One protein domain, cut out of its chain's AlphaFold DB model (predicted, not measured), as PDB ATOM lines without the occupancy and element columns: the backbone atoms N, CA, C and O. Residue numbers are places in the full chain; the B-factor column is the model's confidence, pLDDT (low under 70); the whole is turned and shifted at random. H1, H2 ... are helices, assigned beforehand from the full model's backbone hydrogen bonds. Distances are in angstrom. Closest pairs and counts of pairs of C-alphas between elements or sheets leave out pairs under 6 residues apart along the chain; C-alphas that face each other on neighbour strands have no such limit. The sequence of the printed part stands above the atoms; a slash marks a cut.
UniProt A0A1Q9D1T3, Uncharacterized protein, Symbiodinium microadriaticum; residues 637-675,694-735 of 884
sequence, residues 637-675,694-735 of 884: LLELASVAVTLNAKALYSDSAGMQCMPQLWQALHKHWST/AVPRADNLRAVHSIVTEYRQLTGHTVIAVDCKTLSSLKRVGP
ATOM      1  N   LEU A 637      30.775 -31.749 -13.842       87.44
ATOM      2  CA  LEU A 637      30.872 -33.211 -13.820       87.44
ATOM      3  C   LEU A 637      29.527 -33.861 -13.458       87.44
ATOM      4  O   LEU A 637      29.178 -34.890 -14.027       87.44
ATOM      5  N   LEU A 638      28.763 -33.247 -12.548       87.19
ATOM      6  CA  LEU A 638      27.398 -33.668 -12.212       87.19
ATOM      7  C   LEU A 638      26.425 -33.420 -13.376       87.19
ATOM      8  O   LEU A 638      25.551 -34.245 -13.615       87.19
ATOM      9  N   GLU A 639      26.610 -32.326 -14.116       86.25
ATOM     10  CA  GLU A 639      25.837 -31.973 -15.314       86.25
ATOM     11  C   GLU A 639      26.079 -32.960 -16.474       86.25
ATOM     12  O   GLU A 639      25.141 -33.467 -17.081       86.25
ATOM     13  N   LEU A 640      27.342 -33.323 -16.728       87.75
ATOM     14  CA  LEU A 640      27.695 -34.382 -17.681       87.75
ATOM     15  C   LEU A 640      27.157 -35.753 -17.247       87.75
ATOM     16  O   LEU A 640      26.659 -36.513 -18.076       87.75
ATOM     17  N   ALA A 641      27.239 -36.068 -15.951       87.75
ATOM     18  CA  ALA A 641      26.737 -37.326 -15.412       87.75
ATOM     19  C   ALA A 641      25.205 -37.429 -15.495       87.75
ATOM     20  O   ALA A 641      24.701 -38.507 -15.804       87.75
ATOM     21  N   SER A 642      24.458 -36.341 -15.268       87.12
ATOM     22  CA  SER A 642      22.997 -36.363 -15.401       87.12
ATOM     23  C   SER A 642      22.563 -36.555 -16.853       87.12
ATOM     24  O   SER A 642      21.655 -37.349 -17.098       87.12
ATOM     25  N   VAL A 643      23.244 -35.935 -17.825       87.38
ATOM     26  CA  VAL A 643      22.984 -36.186 -19.253       87.38
ATOM     27  C   VAL A 643      23.341 -37.623 -19.640       87.38
ATOM     28  O   VAL A 643      22.509 -38.293 -20.246       87.38
ATOM     29  N   ALA A 644      24.503 -38.147 -19.231       89.75
ATOM     30  CA  ALA A 644      24.883 -39.537 -19.512       89.75
ATOM     31  C   ALA A 644      23.877 -40.554 -18.933       89.75
ATOM     32  O   ALA A 644      23.438 -41.460 -19.638       89.75
ATOM     33  N   VAL A 645      23.456 -40.382 -17.674       89.12
ATOM     34  CA  VAL A 645      22.437 -41.246 -17.047       89.12
ATOM     35  C   VAL A 645      21.075 -41.089 -17.735       89.12
ATOM     36  O   VAL A 645      20.382 -42.085 -17.920       89.12
ATOM     37  N   THR A 646      20.712 -39.881 -18.177       85.12
ATOM     38  CA  THR A 646      19.467 -39.641 -18.932       85.12
ATOM     39  C   THR A 646      19.487 -40.333 -20.295       85.12
ATOM     40  O   THR A 646      18.489 -40.940 -20.673       85.12
ATOM     41  N   LEU A 647      20.606 -40.291 -21.025       86.38
ATOM     42  CA  LEU A 647      20.756 -40.987 -22.310       86.38
ATOM     43  C   LEU A 647      20.695 -42.511 -22.130       86.38
ATOM     44  O   LEU A 647      19.958 -43.174 -22.856       86.38
ATOM     45  N   ASN A 648      21.372 -43.056 -21.113       89.00
ATOM     46  CA  ASN A 648      21.282 -44.481 -20.782       89.00
ATOM     47  C   ASN A 648      19.846 -44.896 -20.429       89.00
ATOM     48  O   ASN A 648      19.362 -45.906 -20.929       89.00
ATOM     49  N   ALA A 649      19.152 -44.107 -19.600       86.88
ATOM     50  CA  ALA A 649      17.772 -44.376 -19.205       86.88
ATOM     51  C   ALA A 649      16.791 -44.269 -20.388       86.88
ATOM     52  O   ALA A 649      15.880 -45.083 -20.487       86.88
ATOM     53  N   LYS A 650      16.997 -43.328 -21.321       84.75
ATOM     54  CA  LYS A 650      16.222 -43.246 -22.573       84.75
ATOM     55  C   LYS A 650      16.478 -44.429 -23.513       84.75
ATOM     56  O   LYS A 650      15.561 -44.838 -24.211       84.75
ATOM     57  N   ALA A 651      17.698 -44.968 -23.538       86.25
ATOM     58  CA  ALA A 651      18.059 -46.104 -24.386       86.25
ATOM     59  C   ALA A 651      17.624 -47.464 -23.806       86.25
ATOM     60  O   ALA A 651      17.297 -48.370 -24.564       86.25
ATOM     61  N   LEU A 652      17.613 -47.611 -22.477       85.25
ATOM     62  CA  LEU A 652      17.101 -48.804 -21.790       85.25
ATOM     63  C   LEU A 652      15.579 -48.818 -21.671       85.25
ATOM     64  O   LEU A 652      14.951 -49.867 -21.781       85.25
ATOM     65  N   TYR A 653      15.000 -47.654 -21.389       83.44
ATOM     66  CA  TYR A 653      13.601 -47.503 -21.026       83.44
ATOM     67  C   TYR A 653      12.936 -46.437 -21.916       83.44
ATOM     68  O   TYR A 653      12.245 -45.537 -21.430       83.44
ATOM     69  N   SER A 654      13.136 -46.544 -23.237       71.25
ATOM     70  CA  SER A 654      12.447 -45.738 -24.264       71.25
ATOM     71  C   SER A 654      10.933 -45.724 -24.056       71.25
ATOM     72  O   SER A 654      10.280 -44.686 -24.135       71.25
ATOM     73  N   ASP A 655      10.405 -46.890 -23.692       68.38
ATOM     74  CA  ASP A 655       8.988 -47.184 -23.508       68.38
ATOM     75  C   ASP A 655       8.520 -46.883 -22.069       68.38
ATOM     76  O   ASP A 655       7.442 -47.316 -21.653       68.38
ATOM     77  N   SER A 656       9.329 -46.174 -21.271       65.75
ATOM     78  CA  SER A 656       8.994 -45.868 -19.881       65.75
ATOM     79  C   SER A 656       7.979 -44.740 -19.736       65.75
ATOM     80  O   SER A 656       7.959 -43.749 -20.469       65.75
ATOM     81  N   ALA A 657       7.196 -44.864 -18.667       57.62
ATOM     82  CA  ALA A 657       6.178 -43.918 -18.235       57.62
ATOM     83  C   ALA A 657       6.636 -42.443 -18.180       57.62
ATOM     84  O   ALA A 657       5.824 -41.544 -18.368       57.62
ATOM     85  N   GLY A 658       7.921 -42.179 -17.914       64.50
ATOM     86  CA  GLY A 658       8.461 -40.819 -17.801       64.50
ATOM     87  C   GLY A 658       8.744 -40.115 -19.135       64.50
ATOM     88  O   GLY A 658       9.000 -38.913 -19.123       64.50
ATOM     89  N   MET A 659       8.717 -40.839 -20.259       65.19
ATOM     90  CA  MET A 659       9.046 -40.322 -21.598       65.19
ATOM     91  C   MET A 659       7.845 -40.263 -22.556       65.19
ATOM     92  O   MET A 659       7.961 -39.715 -23.649       65.19
ATOM     93  N   GLN A 660       6.700 -40.819 -22.159       71.44
ATOM     94  CA  GLN A 660       5.493 -40.940 -22.979       71.44
ATOM     95  C   GLN A 660       4.541 -39.752 -22.793       71.44
ATOM     96  O   GLN A 660       4.458 -39.168 -21.710       71.44
ATOM     97  N   CYS A 661       3.757 -39.415 -23.823       73.75
ATOM     98  CA  CYS A 661       2.666 -38.450 -23.650       73.75
ATOM     99  C   CYS A 661       1.545 -39.055 -22.780       73.75
ATOM    100  O   CYS A 661       1.383 -40.274 -22.736       73.75
ATOM    101  N   MET A 662       0.741 -38.233 -22.092       66.62
ATOM    102  CA  MET A 662      -0.250 -38.730 -21.114       66.62
ATOM    103  C   MET A 662      -1.171 -39.862 -21.639       66.62
ATOM    104  O   MET A 662      -1.366 -40.828 -20.901       66.62
ATOM    105  N   PRO A 663      -1.702 -39.830 -22.882       79.62
ATOM    106  CA  PRO A 663      -2.439 -40.966 -23.453       79.62
ATOM    107  C   PRO A 663      -1.610 -42.252 -23.609       79.62
ATOM    108  O   PRO A 663      -2.088 -43.326 -23.253       79.62
ATOM    109  N   GLN A 664      -0.370 -42.153 -24.104       77.50
ATOM    110  CA  GLN A 664       0.546 -43.295 -24.250       77.50
ATOM    111  C   GLN A 664       0.923 -43.879 -22.884       77.50
ATOM    112  O   GLN A 664       0.866 -45.091 -22.706       77.50
ATOM    113  N   LEU A 665       1.219 -43.017 -21.905       75.75
ATOM    114  CA  LEU A 665       1.489 -43.385 -20.514       75.75
ATOM    115  C   LEU A 665       0.337 -44.204 -19.918       75.75
ATOM    116  O   LEU A 665       0.564 -45.275 -19.355       75.75
ATOM    117  N   TRP A 666      -0.909 -43.741 -20.067       76.31
ATOM    118  CA  TRP A 666      -2.066 -44.497 -19.585       76.31
ATOM    119  C   TRP A 666      -2.228 -45.833 -20.317       76.31
ATOM    120  O   TRP A 666      -2.449 -46.849 -19.664       76.31
ATOM    121  N   GLN A 667      -2.047 -45.877 -21.640       81.94
ATOM    122  CA  GLN A 667      -2.080 -47.134 -22.403       81.94
ATOM    123  C   GLN A 667      -0.986 -48.119 -21.954       81.94
ATOM    124  O   GLN A 667      -1.266 -49.307 -21.781       81.94
ATOM    125  N   ALA A 668       0.235 -47.641 -21.704       76.31
ATOM    126  CA  ALA A 668       1.349 -48.449 -21.213       76.31
ATOM    127  C   ALA A 668       1.101 -48.966 -19.786       76.31
ATOM    128  O   ALA A 668       1.289 -50.157 -19.534       76.31
ATOM    129  N   LEU A 669       0.603 -48.119 -18.876       75.12
ATOM    130  CA  LEU A 669       0.211 -48.518 -17.517       75.12
ATOM    131  C   LEU A 669      -0.928 -49.545 -17.528       75.12
ATOM    132  O   LEU A 669      -0.822 -50.572 -16.859       75.12
ATOM    133  N   HIS A 670      -1.979 -49.331 -18.325       79.44
ATOM    134  CA  HIS A 670      -3.071 -50.296 -18.462       79.44
ATOM    135  C   HIS A 670      -2.580 -51.633 -19.035       79.44
ATOM    136  O   HIS A 670      -2.930 -52.682 -18.492       79.44
ATOM    137  N   LYS A 671      -1.724 -51.622 -20.067       81.44
ATOM    138  CA  LYS A 671      -1.106 -52.837 -20.631       81.44
ATOM    139  C   LYS A 671      -0.250 -53.573 -19.591       81.44
ATOM    140  O   LYS A 671      -0.347 -54.795 -19.463       81.44
ATOM    141  N   HIS A 672       0.547 -52.833 -18.824       75.19
ATOM    142  CA  HIS A 672       1.422 -53.362 -17.778       75.19
ATOM    143  C   HIS A 672       0.645 -53.951 -16.588       75.19
ATOM    144  O   HIS A 672       1.024 -55.005 -16.084       75.19
ATOM    145  N   TRP A 673      -0.459 -53.330 -16.163       74.94
ATOM    146  CA  TRP A 673      -1.333 -53.868 -15.110       74.94
ATOM    147  C   TRP A 673      -2.267 -54.987 -15.595       74.94
ATOM    148  O   TRP A 673      -2.663 -55.825 -14.790       74.94
ATOM    149  N   SER A 674      -2.586 -55.045 -16.893       81.25
ATOM    150  CA  SER A 674      -3.359 -56.151 -17.490       81.25
ATOM    151  C   SER A 674      -2.514 -57.394 -17.784       81.25
ATOM    152  O   SER A 674      -3.060 -58.461 -18.052       81.25
ATOM    153  N   THR A 675      -1.184 -57.282 -17.748       76.88
ATOM    154  CA  THR A 675      -0.284 -58.430 -17.896       76.88
ATOM    155  C   THR A 675      -0.107 -59.112 -16.534       76.88
ATOM    156  O   THR A 675       0.309 -58.444 -15.584       76.88
ATOM    157  N   ALA A 694      15.908 -37.230   0.816       56.62
ATOM    158  CA  ALA A 694      15.491 -38.354   1.660       56.62
ATOM    159  C   ALA A 694      16.085 -39.705   1.213       56.62
ATOM    160  O   ALA A 694      16.213 -40.608   2.038       56.62
ATOM    161  N   VAL A 695      16.472 -39.845  -0.061       65.19
ATOM    162  CA  VAL A 695      17.001 -41.105  -0.609       65.19
ATOM    163  C   VAL A 695      18.432 -41.332  -0.108       65.19
ATOM    164  O   VAL A 695      19.291 -40.466  -0.323       65.19
ATOM    165  N   PRO A 696      18.759 -42.475   0.524       76.19
ATOM    166  CA  PRO A 696      20.117 -42.713   0.982       76.19
ATOM    167  C   PRO A 696      21.094 -42.788  -0.199       76.19
ATOM    168  O   PRO A 696      20.832 -43.390  -1.241       76.19
ATOM    169  N   ARG A 697      22.284 -42.195  -0.027       78.38
ATOM    170  CA  ARG A 697      23.318 -42.129  -1.077       78.38
ATOM    171  C   ARG A 697      23.681 -43.505  -1.658       78.38
ATOM    172  O   ARG A 697      24.036 -43.583  -2.828       78.38
ATOM    173  N   ALA A 698      23.620 -44.563  -0.850       82.50
ATOM    174  CA  ALA A 698      23.920 -45.924  -1.288       82.50
ATOM    175  C   ALA A 698      22.917 -46.442  -2.332       82.50
ATOM    176  O   ALA A 698      23.324 -47.135  -3.259       82.50
ATOM    177  N   ASP A 699      21.641 -46.073  -2.213       80.69
ATOM    178  CA  ASP A 699      20.571 -46.546  -3.093       80.69
ATOM    179  C   ASP A 699      20.551 -45.754  -4.405       80.69
ATOM    180  O   ASP A 699      20.512 -46.355  -5.474       80.69
ATOM    181  N   ASN A 700      20.759 -44.431  -4.344       80.44
ATOM    182  CA  ASN A 700      21.025 -43.603  -5.531       80.44
ATOM    183  C   ASN A 700      22.225 -44.128  -6.346       80.44
ATOM    184  O   ASN A 700      22.169 -44.200  -7.572       80.44
ATOM    185  N   LEU A 701      23.316 -44.520  -5.673       85.12
ATOM    186  CA  LEU A 701      24.480 -45.113  -6.341       85.12
ATOM    187  C   LEU A 701      24.200 -46.524  -6.877       85.12
ATOM    188  O   LEU A 701      24.757 -46.875  -7.915       85.12
ATOM    189  N   ARG A 702      23.343 -47.316  -6.216       86.19
ATOM    190  CA  ARG A 702      22.915 -48.631  -6.720       86.19
ATOM    191  C   ARG A 702      22.097 -48.478  -7.999       86.19
ATOM    192  O   ARG A 702      22.457 -49.101  -8.986       86.19
ATOM    193  N   ALA A 703      21.096 -47.598  -8.014       84.75
ATOM    194  CA  ALA A 703      20.265 -47.336  -9.191       84.75
ATOM    195  C   ALA A 703      21.099 -46.869 -10.399       84.75
ATOM    196  O   ALA A 703      20.994 -47.439 -11.482       84.75
ATOM    197  N   VAL A 704      22.008 -45.901 -10.207       88.00
ATOM    198  CA  VAL A 704      22.926 -45.462 -11.277       88.00
ATOM    199  C   VAL A 704      23.845 -46.601 -11.741       88.00
ATOM    200  O   VAL A 704      24.115 -46.717 -12.935       88.00
ATOM    201  N   HIS A 705      24.308 -47.468 -10.833       90.00
ATOM    202  CA  HIS A 705      25.110 -48.637 -11.203       90.00
ATOM    203  C   HIS A 705      24.300 -49.674 -11.998       90.00
ATOM    204  O   HIS A 705      24.838 -50.224 -12.958       90.00
ATOM    205  N   SER A 706      23.037 -49.935 -11.640       88.88
ATOM    206  CA  SER A 706      22.134 -50.822 -12.389       88.88
ATOM    207  C   SER A 706      21.929 -50.303 -13.813       88.88
ATOM    208  O   SER A 706      22.345 -50.974 -14.753       88.88
ATOM    209  N   ILE A 707      21.502 -49.041 -13.970       88.88
ATOM    210  CA  ILE A 707      21.320 -48.369 -15.273       88.88
ATOM    211  C   ILE A 707      22.591 -48.445 -16.139       88.88
ATOM    212  O   ILE A 707      22.528 -48.744 -17.328       88.88
ATOM    213  N   VAL A 708      23.777 -48.199 -15.571       90.06
ATOM    214  CA  VAL A 708      25.047 -48.297 -16.323       90.06
ATOM    215  C   VAL A 708      25.410 -49.750 -16.667       90.06
ATOM    216  O   VAL A 708      26.014 -49.998 -17.712       90.06
ATOM    217  N   THR A 709      25.041 -50.716 -15.824       91.88
ATOM    218  CA  THR A 709      25.302 -52.147 -16.051       91.88
ATOM    219  C   THR A 709      24.377 -52.715 -17.123       91.88
ATOM    220  O   THR A 709      24.864 -53.337 -18.064       91.88
ATOM    221  N   GLU A 710      23.076 -52.450 -17.025       91.62
ATOM    222  CA  GLU A 710      22.059 -52.822 -18.012       91.62
ATOM    223  C   GLU A 710      22.366 -52.195 -19.376       91.62
ATOM    224  O   GLU A 710      22.398 -52.902 -20.380       91.62
ATOM    225  N   TYR A 711      22.688 -50.894 -19.429       91.31
ATOM    226  CA  TYR A 711      23.004 -50.211 -20.691       91.31
ATOM    227  C   TYR A 711      24.214 -50.848 -21.386       91.31
ATOM    228  O   TYR A 711      24.202 -51.077 -22.599       91.31
ATOM    229  N   ARG A 712      25.242 -51.204 -20.608       92.69
ATOM    230  CA  ARG A 712      26.424 -51.921 -21.098       92.69
ATOM    231  C   ARG A 712      26.107 -53.354 -21.540       92.69
ATOM    232  O   ARG A 712      26.752 -53.838 -22.466       92.69
ATOM    233  N   GLN A 713      25.156 -54.037 -20.902       92.56
ATOM    234  CA  GLN A 713      24.708 -55.373 -21.315       92.56
ATOM    235  C   GLN A 713      23.895 -55.326 -22.616       92.56
ATOM    236  O   GLN A 713      24.131 -56.150 -23.493       92.56
ATOM    237  N   LEU A 714      22.996 -54.347 -22.763       91.56
ATOM    238  CA  LEU A 714      22.147 -54.186 -23.947       91.56
ATOM    239  C   LEU A 714      22.940 -53.742 -25.187       91.56
ATOM    240  O   LEU A 714      22.714 -54.256 -26.278       91.56
ATOM    241  N   THR A 715      23.857 -52.783 -25.030       91.62
ATOM    242  CA  THR A 715      24.563 -52.150 -26.163       91.62
ATOM    243  C   THR A 715      25.979 -52.679 -26.402       91.62
ATOM    244  O   THR A 715      26.575 -52.409 -27.442       91.62
ATOM    245  N   GLY A 716      26.577 -53.360 -25.420       92.25
ATOM    246  CA  GLY A 716      28.006 -53.691 -25.408       92.25
ATOM    247  C   GLY A 716      28.944 -52.489 -25.198       92.25
ATOM    248  O   GLY A 716      30.144 -52.687 -24.984       92.25
ATOM    249  N   HIS A 717      28.445 -51.246 -25.225       87.62
ATOM    250  CA  HIS A 717      29.276 -50.051 -25.118       87.62
ATOM    251  C   HIS A 717      29.849 -49.870 -23.703       87.62
ATOM    252  O   HIS A 717      29.153 -49.947 -22.690       87.62
ATOM    253  N   THR A 718      31.152 -49.591 -23.636       84.25
ATOM    254  CA  THR A 718      31.899 -49.322 -22.393       84.25
ATOM    255  C   THR A 718      32.194 -47.838 -22.172       84.25
ATOM    256  O   THR A 718      32.675 -47.460 -21.103       84.25
ATOM    257  N   VAL A 719      31.913 -47.001 -23.173       83.88
ATOM    258  CA  VAL A 719      32.159 -45.556 -23.198       83.88
ATOM    259  C   VAL A 719      30.905 -44.876 -23.736       83.88
ATOM    260  O   VAL A 719      30.349 -45.318 -24.737       83.88
ATOM    261  N   ILE A 720      30.482 -43.796 -23.082       80.69
ATOM    262  CA  ILE A 720      29.363 -42.952 -23.511       80.69
ATOM    263  C   ILE A 720      29.954 -41.606 -23.923       80.69
ATOM    264  O   ILE A 720      30.599 -40.937 -23.113       80.69
ATOM    265  N   ALA A 721      29.760 -41.219 -25.181       83.62
ATOM    266  CA  ALA A 721      30.100 -39.884 -25.652       83.62
ATOM    267  C   ALA A 721      28.954 -38.921 -25.305       83.62
ATOM    268  O   ALA A 721      27.810 -39.160 -25.680       83.62
ATOM    269  N   VAL A 722      29.264 -37.832 -24.600       82.06
ATOM    270  CA  VAL A 722      28.324 -36.733 -24.339       82.06
ATOM    271  C   VAL A 722      28.882 -35.483 -25.005       82.06
ATOM    272  O   VAL A 722      29.980 -35.039 -24.661       82.06
ATOM    273  N   ASP A 723      28.140 -34.913 -25.954       81.00
ATOM    274  CA  ASP A 723      28.500 -33.622 -26.529       81.00
ATOM    275  C   ASP A 723      28.329 -32.511 -25.479       81.00
ATOM    276  O   ASP A 723      27.280 -32.327 -24.862       81.00
ATOM    277  N   CYS A 724      29.398 -31.747 -25.271       73.44
ATOM    278  CA  CYS A 724      29.402 -30.637 -24.329       73.44
ATOM    279  C   CYS A 724      28.679 -29.394 -24.877       73.44
ATOM    280  O   CYS A 724      28.350 -28.509 -24.086       73.44
ATOM    281  N   LYS A 725      28.409 -29.301 -26.189       72.44
ATOM    282  CA  LYS A 725      27.644 -28.183 -26.772       72.44
ATOM    283  C   LYS A 725      26.147 -28.315 -26.489       72.44
ATOM    284  O   LYS A 725      25.505 -27.301 -26.210       72.44
ATOM    285  N   THR A 726      25.602 -29.533 -26.457       60.03
ATOM    286  CA  THR A 726      24.189 -29.774 -26.100       60.03
ATOM    287  C   THR A 726      23.847 -29.291 -24.686       60.03
ATOM    288  O   THR A 726      22.721 -28.865 -24.446       60.03
ATOM    289  N   LEU A 727      24.822 -29.255 -23.766       60.41
ATOM    290  CA  LEU A 727      24.664 -28.675 -22.423       60.41
ATOM    291  C   LEU A 727      24.295 -27.183 -22.459       60.41
ATOM    292  O   LEU A 727      23.436 -26.727 -21.705       60.41
ATOM    293  N   SER A 728      24.918 -26.411 -23.355       52.97
ATOM    294  CA  SER A 728      24.584 -24.995 -23.571       52.97
ATOM    295  C   SER A 728      23.201 -24.794 -24.203       52.97
ATOM    296  O   SER A 728      22.586 -23.756 -23.965       52.97
ATOM    297  N   SER A 729      22.700 -25.777 -24.958       49.44
ATOM    298  CA  SER A 729      21.342 -25.779 -25.521       49.44
ATOM    299  C   SER A 729      20.291 -26.108 -24.454       49.44
ATOM    300  O   SER A 729      19.332 -25.361 -24.281       49.44
ATOM    301  N   LEU A 730      20.520 -27.167 -23.667       46.88
ATOM    302  CA  LEU A 730      19.652 -27.607 -22.562       46.88
ATOM    303  C   LEU A 730      19.446 -26.539 -21.476       46.88
ATOM    304  O   LEU A 730      18.457 -26.580 -20.755       46.88
ATOM    305  N   LYS A 731      20.348 -25.556 -21.371       46.47
ATOM    306  CA  LYS A 731      20.214 -24.405 -20.460       46.47
ATOM    307  C   LYS A 731      19.295 -23.287 -20.963       46.47
ATOM    308  O   LYS A 731      19.020 -22.373 -20.194       46.47
ATOM    309  N   ARG A 732      18.837 -23.333 -22.220       33.69
ATOM    310  CA  ARG A 732      17.937 -22.321 -22.815       33.69
ATOM    311  C   ARG A 732      16.542 -22.847 -23.144       33.69
ATOM    312  O   ARG A 732      15.655 -22.053 -23.431       33.69
ATOM    313  N   VAL A 733      16.359 -24.165 -23.163       32.25
ATOM    314  CA  VAL A 733      15.151 -24.806 -23.684       32.25
ATOM    315  C   VAL A 733      14.420 -25.506 -22.544       32.25
ATOM    316  O   VAL A 733      14.959 -26.415 -21.916       32.25
ATOM    317  N   GLY A 734      13.194 -25.057 -22.266       33.09
ATOM    318  CA  GLY A 734      12.294 -25.712 -21.315       33.09
ATOM    319  C   GLY A 734      11.872 -27.118 -21.778       33.09
ATOM    320  O   GLY A 734      12.195 -27.531 -22.892       33.09
ATOM    321  N   PRO A 735      11.143 -27.881 -20.945       31.61
ATOM    322  CA  PRO A 735      10.771 -29.263 -21.250       31.61
ATOM    323  C   PRO A 735       9.705 -29.343 -22.362       31.61
ATOM    324  O   PRO A 735       8.515 -29.462 -22.079       31.61
TER     325      PRO A 735
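Overview. This is residues 637 to 675 and 694 to 735 of the 884 residues of an uncharacterized protein of Symbiodinium microadriaticum (UniProt A0A1Q9D1T3). Two helices, H1 and H3, cross at a steep angle and touch through residues 645 to 652 of H1, while H2 is set off beyond the last residue of H1 and the short H4 lies near the first part of H1, on the side away from H3. The assembly is open, with few contacts between helices; residues 670 to 675 and residues 694 to 703 stick out free. The printed part has 81 residues with four named helices, H1, H2, H3 and H4 in that order, and no named strand; the class is all helix. The whole is loose, with a radius of gyration of the C-alphas of 15.1 A, and the C-alphas span 41 by 33 by 31 A.

Along the chain. H1 is residues 637 to 652, 22.3 A from first to last C-alpha, and begins with C-alpha 637 at (30.872, -33.211, -13.820). H2 is residues 662 to 674, 18.1 A long in the same sense. H3, residues 697 to 715, is the longest helix at 27.0 A, and its first C-alpha, that of Arg 697, is at (23.318, -42.129, -1.077). H4 is residues 724 to 730, 10.4 A long, and ends with C-alpha 730 at (19.652, -27.607, -22.562).

Arrangement. H1 touches H3 with residues 645 to 652 alone, and the closest C-alphas are those of Asn 648 and Tyr 711, 6.0 A apart. Their lines stand at a steep tilt of 51 degrees, and they run the same way. H1 and H4 are close but not clearly touching, the closest C-alphas being those of Leu 640 and Cys 724 at 7.8 A. Their lines are about perpendicular, at 79 degrees. H2 touches no helix: it is apart from H1, from H3 and from H4. H3 and H4 are apart too. Each O i to N i+4 pair is within hydrogen-bond range in H1, H2 and H3, but in H4 this holds for 2 of 3.

Size, cuts and confidence. The two C-alphas farthest apart are those of Ser 674 and Lys 725, at 42.8 A. Residues 676 to 693 are cut out and not printed; C-alphas 675 and 694, across the cut, are 32.2 A apart. Of the links that are printed whole, H1 to H2 with 9 residues and H3 to H4 with 8 are short. The mean pLDDT of the printed part is 76.9, and it is under 70 at residues 655 to 659, residue 662, residues 694 to 695 and residues 726 to 735.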